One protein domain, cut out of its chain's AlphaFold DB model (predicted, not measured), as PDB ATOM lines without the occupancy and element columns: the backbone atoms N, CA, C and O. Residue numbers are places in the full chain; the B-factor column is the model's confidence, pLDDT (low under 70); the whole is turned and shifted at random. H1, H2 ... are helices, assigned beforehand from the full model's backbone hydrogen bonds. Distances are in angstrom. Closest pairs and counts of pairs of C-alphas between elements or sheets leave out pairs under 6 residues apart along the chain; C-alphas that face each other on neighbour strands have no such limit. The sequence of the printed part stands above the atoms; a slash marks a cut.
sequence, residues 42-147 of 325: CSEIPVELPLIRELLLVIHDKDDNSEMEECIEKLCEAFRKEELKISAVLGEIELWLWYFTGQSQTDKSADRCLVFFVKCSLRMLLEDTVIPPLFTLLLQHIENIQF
ATOM      1  N   CYS A  42     278.216 298.997 191.707       50.62
ATOM      2  CA  CYS A  42     278.519 298.682 190.321       50.62
ATOM      3  C   CYS A  42     278.625 299.944 189.450       50.62
ATOM      4  O   CYS A  42     279.235 299.899 188.385       50.62
ATOM      5  N   SER A  43     278.061 301.079 189.871       50.62
ATOM      6  CA  SER A  43     278.145 302.350 189.145       50.62
ATOM      7  C   SER A  43     279.476 303.093 189.306       50.62
ATOM      8  O   SER A  43     279.741 303.992 188.513       50.62
ATOM      9  N   GLU A  44     280.299 302.764 190.310       48.56
ATOM     10  CA  GLU A  44     281.518 303.528 190.650       48.56
ATOM     11  C   GLU A  44     282.820 302.870 190.165       48.56
ATOM     12  O   GLU A  44     283.862 303.523 190.108       48.56
ATOM     13  N   ILE A  45     282.767 301.597 189.769       51.53
ATOM     14  CA  ILE A  45     283.914 300.857 189.224       51.53
ATOM     15  C   ILE A  45     283.879 300.966 187.682       51.53
ATOM     16  O   ILE A  45     282.801 300.814 187.098       51.53
ATOM     17  N   PRO A  46     284.997 301.243 186.984       49.84
ATOM     18  CA  PRO A  46     285.038 301.268 185.517       49.84
ATOM     19  C   PRO A  46     284.636 299.915 184.907       49.84
ATOM     20  O   PRO A  46     284.971 298.865 185.449       49.84
ATOM     21  N   VAL A  47     283.888 299.930 183.796       53.00
ATOM     22  CA  VAL A  47     283.356 298.720 183.139       53.00
ATOM     23  C   VAL A  47     284.206 298.383 181.919       53.00
ATOM     24  O   VAL A  47     284.004 298.966 180.855       53.00
ATOM     25  N   GLU A  48     285.141 297.443 182.053       53.25
ATOM     26  CA  GLU A  48     285.842 296.884 180.887       53.25
ATOM     27  C   GLU A  48     285.315 295.497 180.495       53.25
ATOM     28  O   GLU A  48     285.304 295.173 179.305       53.25
ATOM     29  N   LEU A  49     284.787 294.709 181.443       59.41
ATOM     30  CA  LEU A  49     284.095 293.445 181.181       59.41
ATOM     31  C   LEU A  49     282.884 293.259 182.120       59.41
ATOM     32  O   LEU A  49     282.986 293.525 183.310       59.41
ATOM     33  N   PRO A  50     281.729 292.759 181.639       74.56
ATOM     34  CA  PRO A  50     280.582 292.478 182.506       74.56
ATOM     35  C   PRO A  50     280.750 291.191 183.335       74.56
ATOM     36  O   PRO A  50     280.033 291.007 184.314       74.56
ATOM     37  N   LEU A  51     281.711 290.326 182.981       84.38
ATOM     38  CA  LEU A  51     281.868 288.983 183.547       84.38
ATOM     39  C   LEU A  51     281.980 288.984 185.078       84.38
ATOM     40  O   LEU A  51     281.218 288.289 185.741       84.38
ATOM     41  N   ILE A  52     282.905 289.762 185.651       88.12
ATOM     42  CA  ILE A  52     283.134 289.749 187.104       88.12
ATOM     43  C   ILE A  52     281.891 290.225 187.852       88.12
ATOM     44  O   ILE A  52     281.504 289.624 188.846       88.12
ATOM     45  N   ARG A  53     281.209 291.249 187.342       83.94
ATOM     46  CA  ARG A  53     279.968 291.756 187.942       83.94
ATOM     47  C   ARG A  53     278.844 290.746 187.894       83.94
ATOM     48  O   ARG A  53     278.154 290.583 188.889       83.94
ATOM     49  N   GLU A  54     278.651 290.090 186.755       87.25
ATOM     50  CA  GLU A  54     277.619 289.065 186.602       87.25
ATOM     51  C   GLU A  54     277.837 287.920 187.594       87.25
ATOM     52  O   GLU A  54     276.891 287.495 188.253       87.25
ATOM     53  N   LEU A  55     279.088 287.482 187.769       89.94
ATOM     54  CA  LEU A  55     279.439 286.462 188.758       89.94
ATOM     55  C   LEU A  55     279.211 286.968 190.190       89.94
ATOM     56  O   LEU A  55     278.569 286.287 190.987       89.94
ATOM     57  N   LEU A  56     279.668 288.181 190.514       89.25
ATOM     58  CA  LEU A  56     279.500 288.757 191.849       89.25
ATOM     59  C   LEU A  56     278.031 289.010 192.208       89.25
ATOM     60  O   LEU A  56     277.677 288.826 193.364       89.25
ATOM     61  N   LEU A  57     277.165 289.366 191.255       86.31
ATOM     62  CA  LEU A  57     275.720 289.501 191.494       86.31
ATOM     63  C   LEU A  57     275.083 288.176 191.925       86.31
ATOM     64  O   LEU A  57     274.205 288.165 192.782       86.31
ATOM     65  N   VAL A  58     275.531 287.054 191.356       85.94
ATOM     66  CA  VAL A  58     275.054 285.724 191.755       85.94
ATOM     67  C   VAL A  58     275.567 285.360 193.150       85.94
ATOM     68  O   VAL A  58     274.817 284.837 193.972       85.94
ATOM     69  N   ILE A  59     276.833 285.666 193.433       86.31
ATOM     70  CA  ILE A  59     277.506 285.263 194.673       86.31
ATOM     71  C   ILE A  59     277.068 286.109 195.874       86.31
ATOM     72  O   ILE A  59     276.911 285.569 196.968       86.31
ATOM     73  N   HIS A  60     276.875 287.414 195.676       78.38
ATOM     74  CA  HIS A  60     276.624 288.391 196.737       78.38
ATOM     75  C   HIS A  60     275.297 288.166 197.478       78.38
ATOM     76  O   HIS A  60     275.228 288.395 198.688       78.38
ATOM     77  N   ASP A  61     274.265 287.701 196.765       70.38
ATOM     78  CA  ASP A  61     272.876 287.671 197.248       70.38
ATOM     79  C   ASP A  61     272.390 286.283 197.704       70.38
ATOM     80  O   ASP A  61     271.222 286.133 198.070       70.38
ATOM     81  N   LYS A  62     273.240 285.247 197.674       69.31
ATOM     82  CA  LYS A  62     272.802 283.855 197.876       69.31
ATOM     83  C   LYS A  62     273.603 283.099 198.927       69.31
ATOM     84  O   LYS A  62     274.828 283.123 198.922       69.31
ATOM     85  N   ASP A  63     272.889 282.345 199.763       63.06
ATOM     86  CA  ASP A  63     273.457 281.549 200.861       63.06
ATOM     87  C   ASP A  63     273.924 280.130 200.446       63.06
ATOM     88  O   ASP A  63     274.557 279.448 201.249       63.06
ATOM     89  N   ASP A  64     273.630 279.653 199.226       67.81
ATOM     90  CA  ASP A  64     273.935 278.272 198.791       67.81
ATOM     91  C   ASP A  64     275.283 278.154 198.051       67.81
ATOM     92  O   ASP A  64     275.572 278.922 197.136       67.81
ATOM     93  N   ASN A  65     276.108 277.170 198.417       70.88
ATOM     94  CA  ASN A  65     277.425 276.908 197.825       70.88
ATOM     95  C   ASN A  65     277.363 276.257 196.435       70.88
ATOM     96  O   ASN A  65     278.326 276.375 195.684       70.88
ATOM     97  N   SER A  66     276.247 275.624 196.057       73.38
ATOM     98  CA  SER A  66     276.126 274.937 194.761       73.38
ATOM     99  C   SER A  66     276.337 275.865 193.554       73.38
ATOM    100  O   SER A  66     276.991 275.498 192.580       73.38
ATOM    101  N   GLU A  67     275.842 277.099 193.638       80.06
ATOM    102  CA  GLU A  67     275.980 278.092 192.571       80.06
ATOM    103  C   GLU A  67     277.373 278.739 192.528       80.06
ATOM    104  O   GLU A  67     277.805 279.206 191.473       80.06
ATOM    105  N   MET A  68     278.097 278.750 193.655       89.56
ATOM    106  CA  MET A  68     279.463 279.276 193.701       89.56
ATOM    107  C   MET A  68     280.395 278.433 192.827       89.56
ATOM    108  O   MET A  68     281.194 279.004 192.091       89.56
ATOM    109  N   GLU A  69     280.241 277.108 192.837       90.00
ATOM    110  CA  GLU A  69     281.038 276.201 192.000       90.00
ATOM    111  C   GLU A  69     280.835 276.451 190.499       90.00
ATOM    112  O   GLU A  69     281.797 276.500 189.734       90.00
ATOM    113  N   GLU A  70     279.597 276.714 190.062       90.62
ATOM    114  CA  GLU A  70     279.334 277.075 188.664       90.62
ATOM    115  C   GLU A  70     280.002 278.412 188.290       90.62
ATOM    116  O   GLU A  70     280.524 278.575 187.183       90.62
ATOM    117  N   CYS A  71     280.009 279.383 189.208       91.94
ATOM    118  CA  CYS A  71     280.706 280.653 189.017       91.94
ATOM    119  C   CYS A  71     282.232 280.489 188.977       91.94
ATOM    120  O   CYS A  71     282.883 281.169 188.179       91.94
ATOM    121  N   ILE A  72     282.791 279.604 189.809       92.38
ATOM    122  CA  ILE A  72     284.225 279.292 189.834       92.38
ATOM    123  C   ILE A  72     284.639 278.720 188.480       92.38
ATOM    124  O   ILE A  72     285.529 279.280 187.838       92.38
ATOM    125  N   GLU A  73     283.944 277.689 187.988       91.19
ATOM    126  CA  GLU A  73     284.274 277.068 186.698       91.19
ATOM    127  C   GLU A  73     284.175 278.080 185.547       91.19
ATOM    128  O   GLU A  73     285.076 278.159 184.711       91.19
ATOM    129  N   LYS A  74     283.143 278.938 185.536       90.75
ATOM    130  CA  LYS A  74     283.004 280.006 184.527       90.75
ATOM    131  C   LYS A  74     284.184 280.975 184.531       90.75
ATOM    132  O   LYS A  74     284.643 281.370 183.455       90.75
ATOM    133  N   LEU A  75     284.666 281.384 185.707       91.12
ATOM    134  CA  LEU A  75     285.815 282.283 185.794       91.12
ATOM    135  C   LEU A  75     287.104 281.571 185.367       91.12
ATOM    136  O   LEU A  75     287.859 282.119 184.565       91.12
ATOM    137  N   CYS A  76     287.327 280.343 185.835       90.38
ATOM    138  CA  CYS A  76     288.463 279.510 185.438       90.38
ATOM    139  C   CYS A  76     288.508 279.296 183.916       90.38
ATOM    140  O   CYS A  76     289.530 279.553 183.282       90.38
ATOM    141  N   GLU A  77     287.384 278.933 183.293       87.81
ATOM    142  CA  GLU A  77     287.260 278.827 181.838       87.81
ATOM    143  C   GLU A  77     287.564 280.134 181.110       87.81
ATOM    144  O   GLU A  77     288.190 280.109 180.049       87.81
ATOM    145  N   ALA A  78     287.121 281.275 181.643       85.88
ATOM    146  CA  ALA A  78     287.379 282.566 181.022       85.88
ATOM    147  C   ALA A  78     288.883 282.868 180.962       85.88
ATOM    148  O   ALA A  78     289.363 283.307 179.920       85.88
ATOM    149  N   PHE A  79     289.632 282.568 182.028       86.12
ATOM    150  CA  PHE A  79     291.091 282.732 182.061       86.12
ATOM    151  C   PHE A  79     291.832 281.809 181.080       86.12
ATOM    152  O   PHE A  79     292.933 282.149 180.652       86.12
ATOM    153  N   ARG A  80     291.227 280.680 180.678       82.81
ATOM    154  CA  ARG A  80     291.783 279.764 179.665       82.81
ATOM    155  C   ARG A  80     291.562 280.243 178.222       82.81
ATOM    156  O   ARG A  80     292.231 279.758 177.312       82.81
ATOM    157  N   LYS A  81     290.627 281.166 177.974       80.31
ATOM    158  CA  LYS A  81     290.305 281.645 176.617       80.31
ATOM    159  C   LYS A  81     291.276 282.751 176.190       80.31
ATOM    160  O   LYS A  81     291.301 283.819 176.791       80.31
ATOM    161  N   GLU A  82     292.003 282.532 175.090       60.62
ATOM    162  CA  GLU A  82     293.000 283.477 174.537       60.62
ATOM    163  C   GLU A  82     292.426 284.860 174.160       60.62
ATOM    164  O   GLU A  82     293.162 285.839 174.054       60.62
ATOM    165  N   GLU A  83     291.108 284.964 173.968       67.94
ATOM    166  CA  GLU A  83     290.421 286.211 173.602       67.94
ATOM    167  C   GLU A  83     290.183 287.153 174.798       67.94
ATOM    168  O   GLU A  83     289.859 288.331 174.612       67.94
ATOM    169  N   LEU A  84     290.340 286.661 176.032       75.06
ATOM    170  CA  LEU A  84     290.135 287.451 177.239       75.06
ATOM    171  C   LEU A  84     291.354 288.347 177.501       75.06
ATOM    172  O   LEU A  84     292.481 287.879 177.656       75.06
ATOM    173  N   LYS A  85     291.133 289.657 177.654       82.81
ATOM    174  CA  LYS A  85     292.160 290.562 178.187       82.81
ATOM    175  C   LYS A  85     292.344 290.313 179.685       82.81
ATOM    176  O   LYS A  85     291.753 291.009 180.507       82.81
ATOM    177  N   ILE A  86     293.186 289.339 180.031       84.19
ATOM    178  CA  ILE A  86     293.477 288.935 181.419       84.19
ATOM    179  C   ILE A  86     293.838 290.146 182.296       84.19
ATOM    180  O   ILE A  86     293.354 290.254 183.416       84.19
ATOM    181  N   SER A  87     294.612 291.107 181.780       84.69
ATOM    182  CA  SER A  87     294.992 292.316 182.527       84.69
ATOM    183  C   SER A  87     293.802 293.190 182.940       84.69
ATOM    184  O   SER A  87     293.807 293.730 184.040       84.69
ATOM    185  N   ALA A  88     292.781 293.316 182.086       84.81
ATOM    186  CA  ALA A  88     291.574 294.089 182.388       84.81
ATOM    187  C   ALA A  88     290.741 293.396 183.473       84.81
ATOM    188  O   ALA A  88     290.294 294.029 184.426       84.81
ATOM    189  N   VAL A  89     290.598 292.071 183.365       87.69
ATOM    190  CA  VAL A  89     289.879 291.261 184.357       87.69
ATOM    191  C   VAL A  89     290.579 291.294 185.713       87.69
ATOM    192  O   VAL A  89     289.926 291.509 186.729       87.69
ATOM    193  N   LEU A  90     291.905 291.148 185.745       90.69
ATOM    194  CA  LEU A  90     292.681 291.270 186.980       90.69
ATOM    195  C   LEU A  90     292.563 292.670 187.596       90.69
ATOM    196  O   LEU A  90     292.415 292.771 188.810       90.69
ATOM    197  N   GLY A  91     292.571 293.729 186.782       89.12
ATOM    198  CA  GLY A  91     292.361 295.098 187.259       89.12
ATOM    199  C   GLY A  91     290.985 295.294 187.905       89.12
ATOM    200  O   GLY A  91     290.882 295.908 188.964       89.12
ATOM    201  N   GLU A  92     289.925 294.724 187.325       90.25
ATOM    202  CA  GLU A  92     288.593 294.760 187.939       90.25
ATOM    203  C   GLU A  92     288.540 293.954 189.247       90.25
ATOM    204  O   GLU A  92     288.013 294.444 190.248       90.25
ATOM    205  N   ILE A  93     289.124 292.752 189.275       93.38
ATOM    206  CA  ILE A  93     289.205 291.933 190.492       93.38
ATOM    207  C   ILE A  93     289.966 292.673 191.595       93.38
ATOM    208  O   ILE A  93     289.523 292.666 192.741       93.38
ATOM    209  N   GLU A  94     291.067 293.356 191.274       94.44
ATOM    210  CA  GLU A  94     291.828 294.141 192.248       94.44
ATOM    211  C   GLU A  94     290.946 295.193 192.937       94.44
ATOM    212  O   GLU A  94     290.970 295.325 194.163       94.44
ATOM    213  N   LEU A  95     290.124 295.914 192.168       91.81
ATOM    214  CA  LEU A  95     289.199 296.914 192.707       91.81
ATOM    215  C   LEU A  95     288.159 296.277 193.636       91.81
ATOM    216  O   LEU A  95     287.882 296.820 194.708       91.81
ATOM    217  N   TRP A  96     287.627 295.111 193.267       93.94
ATOM    218  CA  TRP A  96     286.685 294.372 194.107       93.94
ATOM    219  C   TRP A  96     287.325 293.832 195.389       93.94
ATOM    220  O   TRP A  96     286.719 293.942 196.453       93.94
ATOM    221  N   LEU A  97     288.563 293.331 195.329       95.56
ATOM    222  CA  LEU A  97     289.319 292.927 196.518       95.56
ATOM    223  C   LEU A  97     289.458 294.102 197.494       95.56
ATOM    224  O   LEU A  97     289.139 293.966 198.676       95.56
ATOM    225  N   TRP A  98     289.841 295.290 197.014       94.44
ATOM    226  CA  TRP A  98     289.892 296.501 197.844       94.44
ATOM    227  C   TRP A  98     288.529 296.907 198.407       94.44
ATOM    228  O   TRP A  98     288.437 297.306 199.568       94.44
ATOM    229  N   TYR A  99     287.470 296.801 197.607       92.56
ATOM    230  CA  TYR A  99     286.121 297.129 198.052       92.56
ATOM    231  C   TYR A  99     285.649 296.209 199.187       92.56
ATOM    232  O   TYR A  99     285.217 296.703 200.234       92.56
ATOM    233  N   PHE A 100     285.757 294.889 199.010       93.62
ATOM    234  CA  PHE A 100     285.268 293.907 199.980       93.62
ATOM    235  C   PHE A 100     286.124 293.861 201.248       93.62
ATOM    236  O   PHE A 100     285.584 293.747 202.347       93.62
ATOM    237  N   THR A 101     287.443 294.046 201.141       93.56
ATOM    238  CA  THR A 101     288.318 294.152 202.326       93.56
ATOM    239  C   THR A 101     288.116 295.437 203.129       93.56
ATOM    240  O   THR A 101     288.510 295.505 204.296       93.56
ATOM    241  N   GLY A 102     287.494 296.454 202.528       88.69
ATOM    242  CA  GLY A 102     287.055 297.669 203.210       88.69
ATOM    243  C   GLY A 102     285.711 297.539 203.937       88.69
ATOM    244  O   GLY A 102     285.388 298.414 204.740       88.69
ATOM    245  N   GLN A 103     284.929 296.483 203.680       90.31
ATOM    246  CA  GLN A 103     283.651 296.259 204.361       90.31
ATOM    247  C   GLN A 103     283.854 295.662 205.756       90.31
ATOM    248  O   GLN A 103     284.847 294.981 206.013       90.31
ATOM    249  N   SER A 104     282.876 295.889 206.644       86.44
ATOM    250  CA  SER A 104     282.851 295.349 208.013       86.44
ATOM    251  C   SER A 104     283.244 293.871 208.052       86.44
ATOM    252  O   SER A 104     282.815 293.100 207.194       86.44
ATOM    253  N   GLN A 105     283.986 293.434 209.075       82.62
ATOM    254  CA  GLN A 105     284.328 292.015 209.235       82.62
ATOM    255  C   GLN A 105     283.101 291.104 209.432       82.62
ATOM    256  O   GLN A 105     283.194 289.901 209.228       82.62
ATOM    257  N   THR A 106     281.946 291.667 209.802       85.38
ATOM    258  CA  THR A 106     280.675 290.935 209.946       85.38
ATOM    259  C   THR A 106     279.858 290.861 208.655       85.38
ATOM    260  O   THR A 106     278.808 290.218 208.635       85.38
ATOM    261  N   ASP A 107     280.309 291.520 207.586       89.38
ATOM    262  CA  ASP A 107     279.646 291.493 206.287       89.38
ATOM    263  C   ASP A 107     279.862 290.126 205.620       89.38
ATOM    264  O   ASP A 107     280.961 289.801 205.154       89.38
ATOM    265  N   LYS A 108     278.805 289.307 205.625       89.06
ATOM    266  CA  LYS A 108     278.822 287.948 205.074       89.06
ATOM    267  C   LYS A 108     278.933 287.943 203.552       89.06
ATOM    268  O   LYS A 108     279.628 287.087 203.016       89.06
ATOM    269  N   SER A 109     278.294 288.890 202.871       89.50
ATOM    270  CA  SER A 109     278.343 288.985 201.410       89.50
ATOM    271  C   SER A 109     279.747 289.365 200.950       89.50
ATOM    272  O   SER A 109     280.288 288.740 200.041       89.50
ATOM    273  N   ALA A 110     280.394 290.311 201.638       91.88
ATOM    274  CA  ALA A 110     281.793 290.634 201.377       91.88
ATOM    275  C   ALA A 110     282.730 289.445 201.655       91.88
ATOM    276  O   ALA A 110     283.622 289.187 200.850       91.88
ATOM    277  N   ASP A 111     282.518 288.696 202.750       91.69
ATOM    278  CA  ASP A 111     283.300 287.480 203.039       91.69
ATOM    279  C   ASP A 111     283.162 286.454 201.914       91.69
ATOM    280  O   ASP A 111     284.153 285.951 201.396       91.69
ATOM    281  N   ARG A 112     281.929 286.218 201.473       91.56
ATOM    282  CA  ARG A 112     281.606 285.255 200.427       91.56
ATOM    283  C   ARG A 112     282.236 285.611 199.079       91.56
ATOM    284  O   ARG A 112     282.775 284.734 198.409       91.56
ATOM    285  N   CYS A 113     282.225 286.888 198.698       93.88
ATOM    286  CA  CYS A 113     282.897 287.355 197.485       93.88
ATOM    287  C   CYS A 113     284.427 287.222 197.572       93.88
ATOM    288  O   CYS A 113     285.073 286.901 196.577       93.88
ATOM    289  N   LEU A 114     285.019 287.443 198.750       95.44
ATOM    290  CA  LEU A 114     286.452 287.218 198.963       95.44
ATOM    291  C   LEU A 114     286.802 285.725 198.866       95.44
ATOM    292  O   LEU A 114     287.745 285.379 198.158       95.44
ATOM    293  N   VAL A 115     286.013 284.850 199.501       94.94
ATOM    294  CA  VAL A 115     286.159 283.385 199.412       94.94
ATOM    295  C   VAL A 115     286.049 282.909 197.965       94.94
ATOM    296  O   VAL A 115     286.854 282.093 197.533       94.94
ATOM    297  N   PHE A 116     285.125 283.465 197.178       95.44
ATOM    298  CA  PHE A 116     285.029 283.150 195.753       95.44
ATOM    299  C   PHE A 116     286.352 283.382 195.008       95.44
ATOM    300  O   PHE A 116     286.794 282.514 194.253       95.44
ATOM    301  N   PHE A 117     287.020 284.519 195.234       96.44
ATOM    302  CA  PHE A 117     288.310 284.786 194.596       96.44
ATOM    303  C   PHE A 117     289.415 283.851 195.094       96.44
ATOM    304  O   PHE A 117     290.272 283.464 194.297       96.44
ATOM    305  N   VAL A 118     289.391 283.458 196.371       96.44
ATOM    306  CA  VAL A 118     290.316 282.457 196.926       96.44
ATOM    307  C   VAL A 118     290.123 281.108 196.227       96.44
ATOM    308  O   VAL A 118     291.080 280.616 195.622       96.44
ATOM    309  N   LYS A 119     288.890 280.583 196.193       94.88
ATOM    310  CA  LYS A 119     288.554 279.310 195.536       94.88
ATOM    311  C   LYS A 119     288.944 279.307 194.058       94.88
ATOM    312  O   LYS A 119     289.616 278.386 193.603       94.88
ATOM    313  N   CYS A 120     288.629 280.375 193.317       94.25
ATOM    314  CA  CYS A 120     289.057 280.519 191.919       94.25
ATOM    315  C   CYS A 120     290.583 280.476 191.769       94.25
ATOM    316  O   CYS A 120     291.106 279.816 190.874       94.25
ATOM    317  N   SER A 121     291.304 281.182 192.644       93.81
ATOM    318  CA  SER A 121     292.766 281.246 192.592       93.81
ATOM    319  C   SER A 121     293.408 279.884 192.845       93.81
ATOM    320  O   SER A 121     294.339 279.510 192.136       93.81
ATOM    321  N   LEU A 122     292.911 279.147 193.843       92.50
ATOM    322  CA  LEU A 122     293.421 277.823 194.197       92.50
ATOM    323  C   LEU A 122     293.053 276.779 193.143       92.50
ATOM    324  O   LEU A 122     293.909 275.990 192.756       92.50
ATOM    325  N   ARG A 123     291.834 276.828 192.594       91.56
ATOM    326  CA  ARG A 123     291.421 275.968 191.477       91.56
ATOM    327  C   ARG A 123     292.364 276.111 190.283       91.56
ATOM    328  O   ARG A 123     292.847 275.111 189.766       91.56
ATOM    329  N   MET A 124     292.681 277.347 189.895       90.88
ATOM    330  CA  MET A 124     293.652 277.611 188.827       90.88
ATOM    331  C   MET A 124     295.064 277.130 189.189       90.88
ATOM    332  O   MET A 124     295.778 276.650 188.316       90.88
ATOM    333  N   LEU A 125     295.473 277.260 190.456       89.69
ATOM    334  CA  LEU A 125     296.797 276.830 190.914       89.69
ATOM    335  C   LEU A 125     296.962 275.307 190.845       89.69
ATOM    336  O   LEU A 125     298.040 274.840 190.512       89.69
ATOM    337  N   LEU A 126     295.910 274.543 191.143       85.69
ATOM    338  CA  LEU A 126     295.943 273.078 191.078       85.69
ATOM    339  C   LEU A 126     295.911 272.535 189.642       85.69
ATOM    340  O   LEU A 126     296.331 271.406 189.402       85.69
ATOM    341  N   GLU A 127     295.393 273.314 188.691       83.81
ATOM    342  CA  GLU A 127     295.326 272.933 187.276       83.81
ATOM    343  C   GLU A 127     296.624 273.227 186.503       83.81
ATOM    344  O   GLU A 127     296.868 272.599 185.470       83.81
ATOM    345  N   ASP A 128     297.452 274.165 186.976       74.00
ATOM    346  CA  ASP A 128     298.641 274.651 186.267       74.00
ATOM    347  C   ASP A 128     299.941 274.392 187.054       74.00
ATOM    348  O   ASP A 128     299.987 274.355 188.277       74.00
ATOM    349  N   THR A 129     301.048 274.237 186.331       62.09
ATOM    350  CA  THR A 129     302.399 274.100 186.905       62.09
ATOM    351  C   THR A 129     303.017 275.441 187.312       62.09
ATOM    352  O   THR A 129     304.021 275.476 188.025       62.09
ATOM    353  N   VAL A 130     302.445 276.553 186.841       81.00
ATOM    354  CA  VAL A 130     302.893 277.919 187.132       81.00
ATOM    355  C   VAL A 130     301.876 278.607 188.037       81.00
ATOM    356  O   VAL A 130     300.672 278.443 187.869       81.00
ATOM    357  N   ILE A 131     302.355 279.427 188.978       81.06
ATOM    358  CA  ILE A 131     301.478 280.233 189.835       81.06
ATOM    359  C   ILE A 131     300.587 281.134 188.956       81.06
ATOM    360  O   ILE A 131     301.120 281.975 188.223       81.06
ATOM    361  N   PRO A 132     299.249 281.019 189.039       89.00
ATOM    362  CA  PRO A 132     298.366 281.756 188.155       89.00
ATOM    363  C   PRO A 132     298.365 283.257 188.497       89.00
ATOM    364  O   PRO A 132     298.540 283.646 189.662       89.00
ATOM    365  N   PRO A 133     298.113 284.136 187.507       91.44
ATOM    366  CA  PRO A 133     298.076 285.582 187.722       91.44
ATOM    367  C   PRO A 133     297.083 286.025 188.802       91.44
ATOM    368  O   PRO A 133     297.365 286.956 189.551       91.44
ATOM    369  N   LEU A 134     295.941 285.337 188.912       93.75
ATOM    370  CA  LEU A 134     294.928 285.634 189.923       93.75
ATOM    371  C   LEU A 134     295.430 285.337 191.346       93.75
ATOM    372  O   LEU A 134     295.270 286.173 192.234       93.75
ATOM    373  N   PHE A 135     296.111 284.205 191.556       94.94
ATOM    374  CA  PHE A 135     296.709 283.897 192.858       94.94
ATOM    375  C   PHE A 135     297.842 284.870 193.197       94.94
ATOM    376  O   PHE A 135     297.940 285.332 194.331       94.94
ATOM    377  N   THR A 136     298.644 285.272 192.205       94.69
ATOM    378  CA  THR A 136     299.658 286.326 192.384       94.69
ATOM    379  C   THR A 136     299.027 287.646 192.844       94.69
ATOM    380  O   THR A 136     299.506 288.251 193.803       94.69
ATOM    381  N   LEU A 137     297.926 288.070 192.209       96.62
ATOM    382  CA  LEU A 137     297.178 289.268 192.600       96.62
ATOM    383  C   LEU A 137     296.648 289.160 194.037       96.62
ATOM    384  O   LEU A 137     296.758 290.114 194.806       96.62
ATOM    385  N   LEU A 138     296.110 287.997 194.416       97.50
ATOM    386  CA  LEU A 138     295.606 287.740 195.765       97.50
ATOM    387  C   LEU A 138     296.718 287.841 196.821       97.50
ATOM    388  O   LEU A 138     296.543 288.525 197.831       97.50
ATOM    389  N   LEU A 139     297.875 287.218 196.577       97.00
ATOM    390  CA  LEU A 139     299.033 287.300 197.473       97.00
ATOM    391  C   LEU A 139     299.526 288.745 197.615       97.00
ATOM    392  O   LEU A 139     299.728 289.220 198.733       97.00
ATOM    393  N   GLN A 140     299.641 289.477 196.505       96.88
ATOM    394  CA  GLN A 140     300.019 290.889 196.526       96.88
ATOM    395  C   GLN A 140     298.994 291.743 197.290       96.88
ATOM    396  O   GLN A 140     299.362 292.664 198.023       96.88
ATOM    397  N   HIS A 141     297.701 291.445 197.147       97.38
ATOM    398  CA  HIS A 141     296.650 292.124 197.891       97.38
ATOM    399  C   HIS A 141     296.809 291.905 199.400       97.38
ATOM    400  O   HIS A 141     296.864 292.890 200.137       97.38
ATOM    401  N   ILE A 142     296.978 290.653 199.848       98.00
ATOM    402  CA  ILE A 142     297.249 290.287 201.252       98.00
ATOM    403  C   ILE A 142     298.474 291.045 201.780       98.00
ATOM    404  O   ILE A 142     298.417 291.668 202.846       98.00
ATOM    405  N   GLU A 143     299.563 291.065 201.009       95.88
ATOM    406  CA  GLU A 143     300.786 291.771 201.386       95.88
ATOM    407  C   GLU A 143     300.579 293.277 201.563       95.88
ATOM    408  O   GLU A 143     301.169 293.876 202.463       95.88
ATOM    409  N   ASN A 144     299.723 293.889 200.746       93.81
ATOM    410  CA  ASN A 144     299.413 295.310 200.834       93.81
ATOM    411  C   ASN A 144     298.557 295.653 202.060       93.81
ATOM    412  O   ASN A 144     298.751 296.706 202.673       93.81
ATOM    413  N   ILE A 145     297.597 294.796 202.420       94.12
ATOM    414  CA  ILE A 145     296.635 295.085 203.496       94.12
ATOM    415  C   ILE A 145     297.122 294.662 204.887       94.12
ATOM    416  O   ILE A 145     296.585 295.152 205.881       94.12
ATOM    417  N   GLN A 146     298.158 293.821 204.993       93.06
ATOM    418  CA  GLN A 146     298.700 293.366 206.286       93.06
ATOM    419  C   GLN A 146     299.163 294.517 207.202       93.06
ATOM    420  O   GLN A 146     299.134 294.399 208.427       93.06
ATOM    421  N   PHE A 147     299.586 295.638 206.607       87.75
ATOM    422  CA  PHE A 147     300.040 296.843 207.306       87.75
ATOM    423  C   PHE A 147     299.000 297.969 207.276       87.75
ATOM    424  O   PHE A 147     299.337 299.121 207.548       87.75
TER     425      PHE A 147
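Overview. This is residues 42 to 147 of the 325 residues of the protein "Bm10617, isoform c" of Brugia malayi (UniProt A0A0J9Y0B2). Two helical hairpins, H1 with H2 and H3 with H4, pack together, and H5 folds back over H3 and H4 on the side away from H1 and H2. The long helix H4 touches the four others. You will find 106 printed residues with five named helices, H1 to H5 in chain order, and no named strand: all helix. The whole is compact, with a radius of gyration of the C-alphas of 13.2 A, and rounded, spanning 36 by 33 by 27 A.

Arrangement. Begin at the hub, H4, residues 108 to 127. H3, residues 86 to 101, touches it at Phe 100 and Ala 110, C-alphas 5.0 A apart, opposite ways at a steep tilt of 37 degrees, only just past shallow. H5, residues 133 to 145, touches H4 at Phe 135 and Ser 121, closest C-alphas 4.8 A apart. H2, residues 66 to 80, touches H4 at Ile 72 and Cys 120, closest C-alphas 5.4 A apart, at a steep tilt of 49 degrees. H1, residues 51 to 60, forms a hairpin with H2 at a shallow tilt of 17 degrees. H1 and H5 are apart, as are H2 and H5. Every O i to N i+4 pair is within hydrogen-bond range in H1, H3, H4 and H5, and 10 of 11 in H2.

Along the chain. Find C-alpha 51, where H1 begins, at (281.868, 288.983, 183.547). H4 runs 28.5 A from C-alpha 108 at (278.822, 287.948, 205.074); H2 measures 22.3 A and H3 22.2 A. H5 ends at C-alpha 145, (296.635, 295.085, 203.496).

Size, cuts and confidence. The C-alphas farthest apart, of Glu 82 and Thr 106, are 38.2 A apart. The printed part has no cut and no long link. Look for pLDDT under 70 at residues 42 to 49, 62 to 64, 82 to 83 and 129.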